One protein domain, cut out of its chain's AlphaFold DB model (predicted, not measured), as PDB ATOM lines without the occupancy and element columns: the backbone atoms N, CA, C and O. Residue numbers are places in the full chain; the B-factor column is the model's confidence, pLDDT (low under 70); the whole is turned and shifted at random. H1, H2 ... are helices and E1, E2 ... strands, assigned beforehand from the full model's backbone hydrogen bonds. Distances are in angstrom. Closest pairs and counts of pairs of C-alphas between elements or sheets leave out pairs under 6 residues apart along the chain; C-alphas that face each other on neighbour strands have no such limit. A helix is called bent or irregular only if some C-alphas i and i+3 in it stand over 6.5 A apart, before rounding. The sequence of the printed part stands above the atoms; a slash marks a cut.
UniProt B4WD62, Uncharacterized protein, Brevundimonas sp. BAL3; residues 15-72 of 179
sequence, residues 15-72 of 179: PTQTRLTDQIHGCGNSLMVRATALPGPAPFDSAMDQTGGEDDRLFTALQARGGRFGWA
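What this domain is: This is residues 15 to 72 of the 179 residues of an uncharacterized protein of Brevundimonas sp. BAL3 (UniProt B4WD62). The printed part is one elongated loop of chain, tied at one end by a small ribbon of two short strands, E1 and E2, and turning back at the other end at the short helix H2. H3, the longest helix, lies nearest the middle on the way back, while the outgoing chain runs through a long stretch without named elements, residues 22 to 33, to the small helix H1. The 58 printed residues hold two named strands and three named helices in the order E1, H1, H2, H3, E2; the sheet order is E1 - E2, antiparallel. The class is mixed, helices and strands, with 26 residues, under half, in named elements. The whole is only just compact, close to loose, with a radius of gyration of the C-alphas of 12.2 A and spans of 37 by 23 by 17 A.

How they stand to each other: E1, residues 19 to 21, and E2, residues 69 to 71, are antiparallel neighbours, with 130 degrees between their directions. N 19 and O 71 are 3.1 A apart and N 71 and O 19 2.8 A, both within hydrogen-bond range. C-alphas 20 and 70 face each other at 4.1 A. H1, residues 34 to 37, is close to but not clearly touching H3, residues 54 to 64; their closest C-alphas, those of Ala 37 and Leu 62, are 6.1 A apart. H2, residues 46 to 50, is also close to but not clearly touching H3, with the closest C-alphas, those of Met 48 and Glu 54, 5.9 A apart. H1 and H2 are apart, and so are E1 and H3. In H3 every O i to N i+4 pair is within hydrogen-bond range; in H2 0 of 1 is, beside 1 of 2 O i to N i+3 pairs, and H1 is too short for an O i to N i+4 pair.

Where its parts are: E1 begins at C-alpha 19, (6.087, 113.648, -55.099), and is 6.3 A long. H1 measures 5.3 A. H2 measures 8.4 A and is neither bent nor irregular, but only just: C-alphas 47 and 50 are 6.4 A apart. H3 runs 15.3 A from C-alpha 54, (15.009, 130.381, -38.950), to C-alpha 64. E2 is 7.0 A long and ends at C-alpha 71, (5.446, 116.770, -50.629).

The domain as a whole: The C-alphas of Gln 17 and Ala 47, the two farthest apart, are 37.0 A from each other, while those of Pro 15 and Ala 72, the first and last printed, are 8.4 A apart. The printed part has no cut. The link from E1 to H1, 12 residues, is long; that from H1 to H2 is short, and those from H2 to H3 and from H3 to E2 are tight. The mean pLDDT of the printed part is 84.2, and residues 47 to 52 are under 70.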
ATOM      1  N   PRO A  15       0.637 119.555 -54.173       87.19
ATOM      2  CA  PRO A  15       0.200 118.519 -55.102       87.19
ATOM      3  C   PRO A  15      -0.733 117.490 -54.449       87.19
ATOM      4  O   PRO A  15      -0.528 117.081 -53.310       87.19
ATOM      5  N   THR A  16      -1.705 116.984 -55.210       89.75
ATOM      6  CA  THR A  16      -2.628 115.928 -54.749       89.75
ATOM      7  C   THR A  16      -1.969 114.556 -54.600       89.75
ATOM      8  O   THR A  16      -2.585 113.631 -54.084       89.75
ATOM      9  N   GLN A  17      -0.733 114.404 -55.075       92.81
ATOM     10  CA  GLN A  17       0.024 113.159 -55.023       92.81
ATOM     11  C   GLN A  17       1.369 113.393 -54.346       92.81
ATOM     12  O   GLN A  17       2.006 114.430 -54.556       92.81
ATOM     13  N   THR A  18       1.820 112.399 -53.584       94.75
ATOM     14  CA  THR A  18       3.154 112.394 -52.983       94.75
ATOM     15  C   THR A  18       4.218 112.414 -54.073       94.75
ATOM     16  O   THR A  18       4.273 111.526 -54.927       94.75
ATOM     17  N   ARG A  19       5.064 113.445 -54.069       94.62
ATOM     18  CA  ARG A  19       6.087 113.648 -55.099       94.62
ATOM     19  C   ARG A  19       7.228 114.517 -54.606       94.62
ATOM     20  O   ARG A  19       7.083 115.292 -53.666       94.62
ATOM     21  N   LEU A  20       8.346 114.446 -55.317       93.31
ATOM     22  CA  LEU A  20       9.397 115.445 -55.176       93.31
ATOM     23  C   LEU A  20       8.930 116.793 -55.722       93.31
ATOM     24  O   LEU A  20       8.186 116.862 -56.710       93.31
ATOM     25  N   THR A  21       9.375 117.846 -55.050       89.44
ATOM     26  CA  THR A  21       9.044 119.235 -55.352       89.44
ATOM     27  C   THR A  21      10.287 120.099 -55.192       89.44
ATOM     28  O   THR A  21      11.120 119.849 -54.325       89.44
ATOM     29  N   ASP A  22      10.391 121.129 -56.025       85.25
ATOM     30  CA  ASP A  22      11.422 122.163 -55.895       85.25
ATOM     31  C   ASP A  22      10.952 123.319 -54.991       85.25
ATOM     32  O   ASP A  22      11.717 124.231 -54.683       85.25
ATOM     33  N   GLN A  23       9.685 123.290 -54.563       83.62
ATOM     34  CA  GLN A  23       9.081 124.295 -53.693       83.62
ATOM     35  C   GLN A  23       9.172 123.880 -52.224       83.62
ATOM     36  O   GLN A  23       8.849 122.753 -51.851       83.62
ATOM     37  N   ILE A  24       9.565 124.829 -51.377       82.62
ATOM     38  CA  ILE A  24       9.559 124.679 -49.921       82.62
ATOM     39  C   ILE A  24       8.216 125.199 -49.400       82.62
ATOM     40  O   ILE A  24       7.858 126.352 -49.639       82.62
ATOM     41  N   HIS A  25       7.476 124.357 -48.676       80.06
ATOM     42  CA  HIS A  25       6.135 124.686 -48.174       80.06
ATOM     43  C   HIS A  25       6.130 125.194 -46.713       80.06
ATOM     44  O   HIS A  25       5.075 125.541 -46.184       80.06
ATOM     45  N   GLY A  26       7.304 125.326 -46.084       78.56
ATOM     46  CA  GLY A  26       7.483 125.774 -44.697       78.56
ATOM     47  C   GLY A  26       7.806 124.632 -43.726       78.56
ATOM     48  O   GLY A  26       7.902 123.476 -44.131       78.56
ATOM     49  N   CYS A  27       7.998 124.965 -42.446       81.81
ATOM     50  CA  CYS A  27       8.452 124.021 -41.413       81.81
ATOM     51  C   CYS A  27       7.322 123.412 -40.562       81.81
ATOM     52  O   CYS A  27       7.535 122.379 -39.931       81.81
ATOM     53  N   GLY A  28       6.115 124.001 -40.583       81.81
ATOM     54  CA  GLY A  28       5.006 123.669 -39.668       81.81
ATOM     55  C   GLY A  28       4.536 122.207 -39.672       81.81
ATOM     56  O   GLY A  28       3.919 121.767 -38.710       81.81
ATOM     57  N   ASN A  29       4.868 121.439 -40.714       89.44
ATOM     58  CA  ASN A  29       4.730 119.985 -40.734       89.44
ATOM     59  C   ASN A  29       5.826 119.356 -41.602       89.44
ATOM     60  O   ASN A  29       5.586 118.937 -42.735       89.44
ATOM     61  N   SER A  30       7.060 119.372 -41.104       90.12
ATOM     62  CA  SER A  30       8.216 118.857 -41.836       90.12
ATOM     63  C   SER A  30       8.851 117.659 -41.130       90.12
ATOM     64  O   SER A  30       9.031 117.644 -39.915       90.12
ATOM     65  N   LEU A  31       9.213 116.643 -41.918       90.94
ATOM     66  CA  LEU A  31      10.013 115.507 -41.472       90.94
ATOM     67  C   LEU A  31      11.351 115.532 -42.203       90.94
ATOM     68  O   LEU A  31      11.399 115.648 -43.428       90.94
ATOM     69  N   MET A  32      12.444 115.406 -41.455       90.94
ATOM     70  CA  MET A  32      13.785 115.533 -42.012       90.94
ATOM     71  C   MET A  32      14.772 114.537 -41.408       90.94
ATOM     72  O   MET A  32      14.711 114.189 -40.229       90.94
ATOM     73  N   VAL A  33      15.719 114.087 -42.230       91.00
ATOM     74  CA  VAL A  33      16.791 113.187 -41.796       91.00
ATOM     75  C   VAL A  33      17.833 114.002 -41.040       91.00
ATOM     76  O   VAL A  33      18.573 114.774 -41.646       91.00
ATOM     77  N   ARG A  34      17.926 113.809 -39.719       89.69
ATOM     78  CA  ARG A  34      18.824 114.582 -38.839       89.69
ATOM     79  C   ARG A  34      20.255 114.679 -39.375       89.69
ATOM     80  O   ARG A  34      20.800 115.771 -39.437       89.69
ATOM     81  N   ALA A  35      20.842 113.555 -39.789       87.06
ATOM     82  CA  ALA A  35      22.245 113.491 -40.203       87.06
ATOM     83  C   ALA A  35      22.595 114.408 -41.392       87.06
ATOM     84  O   ALA A  35      23.739 114.841 -41.505       87.06
ATOM     85  N   THR A  36      21.633 114.704 -42.271       87.00
ATOM     86  CA  THR A  36      21.856 115.491 -43.494       87.00
ATOM     87  C   THR A  36      21.168 116.855 -43.451       87.00
ATOM     88  O   THR A  36      21.717 117.852 -43.927       87.00
ATOM     89  N   ALA A  37      19.975 116.925 -42.862       86.75
ATOM     90  CA  ALA A  37      19.206 118.156 -42.748       86.75
ATOM     91  C   ALA A  37      19.714 119.062 -41.620       86.75
ATOM     92  O   ALA A  37      19.799 120.276 -41.810       86.75
ATOM     93  N   LEU A  38      20.121 118.470 -40.492       88.94
ATOM     94  CA  LEU A  38      20.489 119.162 -39.254       88.94
ATOM     95  C   LEU A  38      21.916 118.785 -38.810       88.94
ATOM     96  O   LEU A  38      22.091 118.131 -37.777       88.94
ATOM     97  N   PRO A  39      22.953 119.138 -39.593       82.44
ATOM     98  CA  PRO A  39      24.327 118.800 -39.253       82.44
ATOM     99  C   PRO A  39      24.823 119.593 -38.035       82.44
ATOM    100  O   PRO A  39      24.493 120.763 -37.855       82.44
ATOM    101  N   GLY A  40      25.692 118.964 -37.243       84.44
ATOM    102  CA  GLY A  40      26.339 119.592 -36.091       84.44
ATOM    103  C   GLY A  40      25.506 119.583 -34.799       84.44
ATOM    104  O   GLY A  40      24.409 119.024 -34.754       84.44
ATOM    105  N   PRO A  41      26.055 120.150 -33.710       82.00
ATOM    106  CA  PRO A  41      25.401 120.167 -32.400       82.00
ATOM    107  C   PRO A  41      24.323 121.255 -32.266       82.00
ATOM    108  O   PRO A  41      23.412 121.091 -31.462       82.00
ATOM    109  N   ALA A  42      24.412 122.335 -33.048       81.75
ATOM    110  CA  ALA A  42      23.488 123.468 -33.023       81.75
ATOM    111  C   ALA A  42      23.081 123.840 -34.464       81.75
ATOM    112  O   ALA A  42      23.704 124.708 -35.075       81.75
ATOM    113  N   PRO A  43      22.090 123.143 -35.048       79.12
ATOM    114  CA  PRO A  43      21.643 123.397 -36.421       79.12
ATOM    115  C   PRO A  43      20.816 124.685 -36.563       79.12
ATOM    116  O   PRO A  43      20.572 125.130 -37.683       79.12
ATOM    117  N   PHE A  44      20.411 125.273 -35.438       81.94
ATOM    118  CA  PHE A  44      19.568 126.453 -35.345       81.94
ATOM    119  C   PHE A  44      20.269 127.558 -34.557       81.94
ATOM    120  O   PHE A  44      20.969 127.285 -33.577       81.94
ATOM    121  N   ASP A  45      20.091 128.802 -34.997       74.69
ATOM    122  CA  ASP A  45      20.667 129.983 -34.358       74.69
ATOM    123  C   ASP A  45      19.652 130.595 -33.385       74.69
ATOM    124  O   ASP A  45      18.662 131.193 -33.804       74.69
ATOM    125  N   SER A  46      19.931 130.500 -32.082       74.88
ATOM    126  CA  SER A  46      19.079 131.039 -31.011       74.88
ATOM    127  C   SER A  46      18.838 132.552 -31.105       74.88
ATOM    128  O   SER A  46      17.882 133.067 -30.529       74.88
ATOM    129  N   ALA A  47      19.674 133.308 -31.829       68.62
ATOM    130  CA  ALA A  47      19.410 134.728 -32.074       68.62
ATOM    131  C   ALA A  47      18.162 134.955 -32.956       68.62
ATOM    132  O   ALA A  47      17.594 136.055 -32.964       68.62
ATOM    133  N   MET A  48      17.709 133.932 -33.689       67.06
ATOM    134  CA  MET A  48      16.544 134.009 -34.573       67.06
ATOM    135  C   MET A  48      15.203 133.883 -33.853       67.06
ATOM    136  O   MET A  48      14.200 134.330 -34.409       67.06
ATOM    137  N   ASP A  49      15.185 133.441 -32.591       63.44
ATOM    138  CA  ASP A  49      13.976 133.389 -31.751       63.44
ATOM    139  C   ASP A  49      13.262 134.752 -31.656       63.44
ATOM    140  O   ASP A  49      12.054 134.843 -31.418       63.44
ATOM    141  N   GLN A  50      14.010 135.846 -31.842       55.19
ATOM    142  CA  GLN A  50      13.492 137.211 -31.734       55.19
ATOM    143  C   GLN A  50      13.146 137.872 -33.067       55.19
ATOM    144  O   GLN A  50      12.399 138.849 -33.078       55.19
ATOM    145  N   THR A  51      13.682 137.370 -34.178       58.03
ATOM    146  CA  THR A  51      13.568 138.011 -35.498       58.03
ATOM    147  C   THR A  51      12.760 137.177 -36.494       58.03
ATOM    148  O   THR A  51      12.152 137.744 -37.401       58.03
ATOM    149  N   GLY A  52      12.652 135.863 -36.275       66.62
ATOM    150  CA  GLY A  52      12.028 134.922 -37.203       66.62
ATOM    151  C   GLY A  52      12.900 134.634 -38.434       66.62
ATOM    152  O   GLY A  52      13.973 135.207 -38.610       66.62
ATOM    153  N   GLY A  53      12.436 133.727 -39.302       73.38
ATOM    154  CA  GLY A  53      13.139 133.346 -40.543       73.38
ATOM    155  C   GLY A  53      14.163 132.214 -40.388       73.38
ATOM    156  O   GLY A  53      14.954 131.962 -41.296       73.38
ATOM    157  N   GLU A  54      14.165 131.545 -39.237       80.62
ATOM    158  CA  GLU A  54      15.009 130.381 -38.950       80.62
ATOM    159  C   GLU A  54      14.770 129.255 -39.958       80.62
ATOM    160  O   GLU A  54      15.716 128.753 -40.564       80.62
ATOM    161  N   ASP A  55      13.499 128.957 -40.225       83.62
ATOM    162  CA  ASP A  55      13.075 127.990 -41.235       83.62
ATOM    163  C   ASP A  55      13.640 128.328 -42.620       83.62
ATOM    164  O   ASP A  55      14.219 127.474 -43.290       83.62
ATOM    165  N   ASP A  56      13.522 129.590 -43.042       81.81
ATOM    166  CA  ASP A  56      14.011 130.037 -44.349       81.81
ATOM    167  C   ASP A  56      15.530 129.839 -44.458       81.81
ATOM    168  O   ASP A  56      16.022 129.374 -45.492       81.81
ATOM    169  N   ARG A  57      16.290 130.126 -43.390       82.75
ATOM    170  CA  ARG A  57      17.738 129.858 -43.351       82.75
ATOM    171  C   ARG A  57      18.045 128.370 -43.387       82.75
ATOM    172  O   ARG A  57      18.926 127.972 -44.153       82.75
ATOM    173  N   LEU A  58      17.326 127.559 -42.612       87.00
ATOM    174  CA  LEU A  58      17.490 126.108 -42.605       87.00
ATOM    175  C   LEU A  58      17.291 125.541 -44.012       87.00
ATOM    176  O   LEU A  58      18.159 124.829 -44.524       87.00
ATOM    177  N   PHE A  59      16.174 125.873 -44.659       88.38
ATOM    178  CA  PHE A  59      15.840 125.343 -45.975       88.38
ATOM    179  C   PHE A  59      16.761 125.877 -47.074       88.38
ATOM    180  O   PHE A  59      17.162 125.105 -47.944       88.38
ATOM    181  N   THR A  60      17.171 127.147 -47.005       87.00
ATOM    182  CA  THR A  60      18.164 127.716 -47.932       87.00
ATOM    183  C   THR A  60      19.503 126.989 -47.809       87.00
ATOM    184  O   THR A  60      20.091 126.590 -48.816       87.00
ATOM    185  N   ALA A  61      19.979 126.755 -46.583       86.94
ATOM    186  CA  ALA A  61      21.216 126.018 -46.342       86.94
ATOM    187  C   ALA A  61      21.105 124.554 -46.792       86.94
ATOM    188  O   ALA A  61      22.041 124.011 -47.377       86.94
ATOM    189  N   LEU A  62      19.959 123.911 -46.558       89.31
ATOM    190  CA  LEU A  62      19.705 122.545 -47.006       89.31
ATOM    191  C   LEU A  62      19.693 122.445 -48.536       89.31
ATOM    192  O   LEU A  62      20.339 121.554 -49.086       89.31
ATOM    193  N   GLN A  63      19.035 123.378 -49.226       89.31
ATOM    194  CA  GLN A  63      19.031 123.443 -50.686       89.31
ATOM    195  C   GLN A  63      20.443 123.676 -51.243       89.31
ATOM    196  O   GLN A  63      20.857 122.974 -52.162       89.31
ATOM    197  N   ALA A  64      21.223 124.580 -50.637       88.94
ATOM    198  CA  ALA A  64      22.609 124.845 -51.033       88.94
ATOM    199  C   ALA A  64      23.532 123.617 -50.894       88.94
ATOM    200  O   ALA A  64      24.515 123.501 -51.621       88.94
ATOM    201  N   ARG A  65      23.205 122.675 -50.000       90.00
ATOM    202  CA  ARG A  65      23.914 121.391 -49.836       90.00
ATOM    203  C   ARG A  65      23.391 120.273 -50.752       90.00
ATOM    204  O   ARG A  65      23.790 119.124 -50.584       90.00
ATOM    205  N   GLY A  66      22.491 120.574 -51.690       90.12
ATOM    206  CA  GLY A  66      21.883 119.582 -52.584       90.12
ATOM    207  C   GLY A  66      20.737 118.786 -51.949       90.12
ATOM    208  O   GLY A  66      20.435 117.675 -52.387       90.12
ATOM    209  N   GLY A  67      20.106 119.325 -50.902       90.06
ATOM    210  CA  GLY A  67      18.925 118.732 -50.284       90.06
ATOM    211  C   GLY A  67      17.771 118.586 -51.277       90.06
ATOM    212  O   GLY A  67      17.542 119.450 -52.121       90.06
ATOM    213  N   ARG A  68      17.036 117.475 -51.166       91.31
ATOM    214  CA  ARG A  68      15.842 117.195 -51.975       91.31
ATOM    215  C   ARG A  68      14.603 117.354 -51.111       91.31
ATOM    216  O   ARG A  68      14.582 116.859 -49.985       91.31
ATOM    217  N   PHE A  69      13.574 117.984 -51.663       92.75
ATOM    218  CA  PHE A  69      12.308 118.206 -50.976       92.75
ATOM    219  C   PHE A  69      11.205 117.347 -51.588       92.75
ATOM    220  O   PHE A  69      11.190 117.065 -52.790       92.75
ATOM    221  N   GLY A  70      10.291 116.898 -50.737       92.69
ATOM    222  CA  GLY A  70       9.136 116.104 -51.120       92.69
ATOM    223  C   GLY A  70       7.887 116.637 -50.445       92.69
ATOM    224  O   GLY A  70       7.935 117.093 -49.305       92.69
ATOM    225  N   TRP A  71       6.778 116.572 -51.167       93.38
ATOM    226  CA  TRP A  71       5.446 116.770 -50.629       93.38
ATOM    227  C   TRP A  71       4.827 115.404 -50.346       93.38
ATOM    228  O   TRP A  71       4.853 114.534 -51.220       93.38
ATOM    229  N   ALA A  72       4.274 115.223 -49.149       94.06
ATOM    230  CA  ALA A  72       3.523 114.035 -48.765       94.06
ATOM    231  C   ALA A  72       2.032 114.392 -48.739       94.06
ATOM    232  O   ALA A  72       1.584 115.092 -47.837       94.06
TER     233      ALA A  72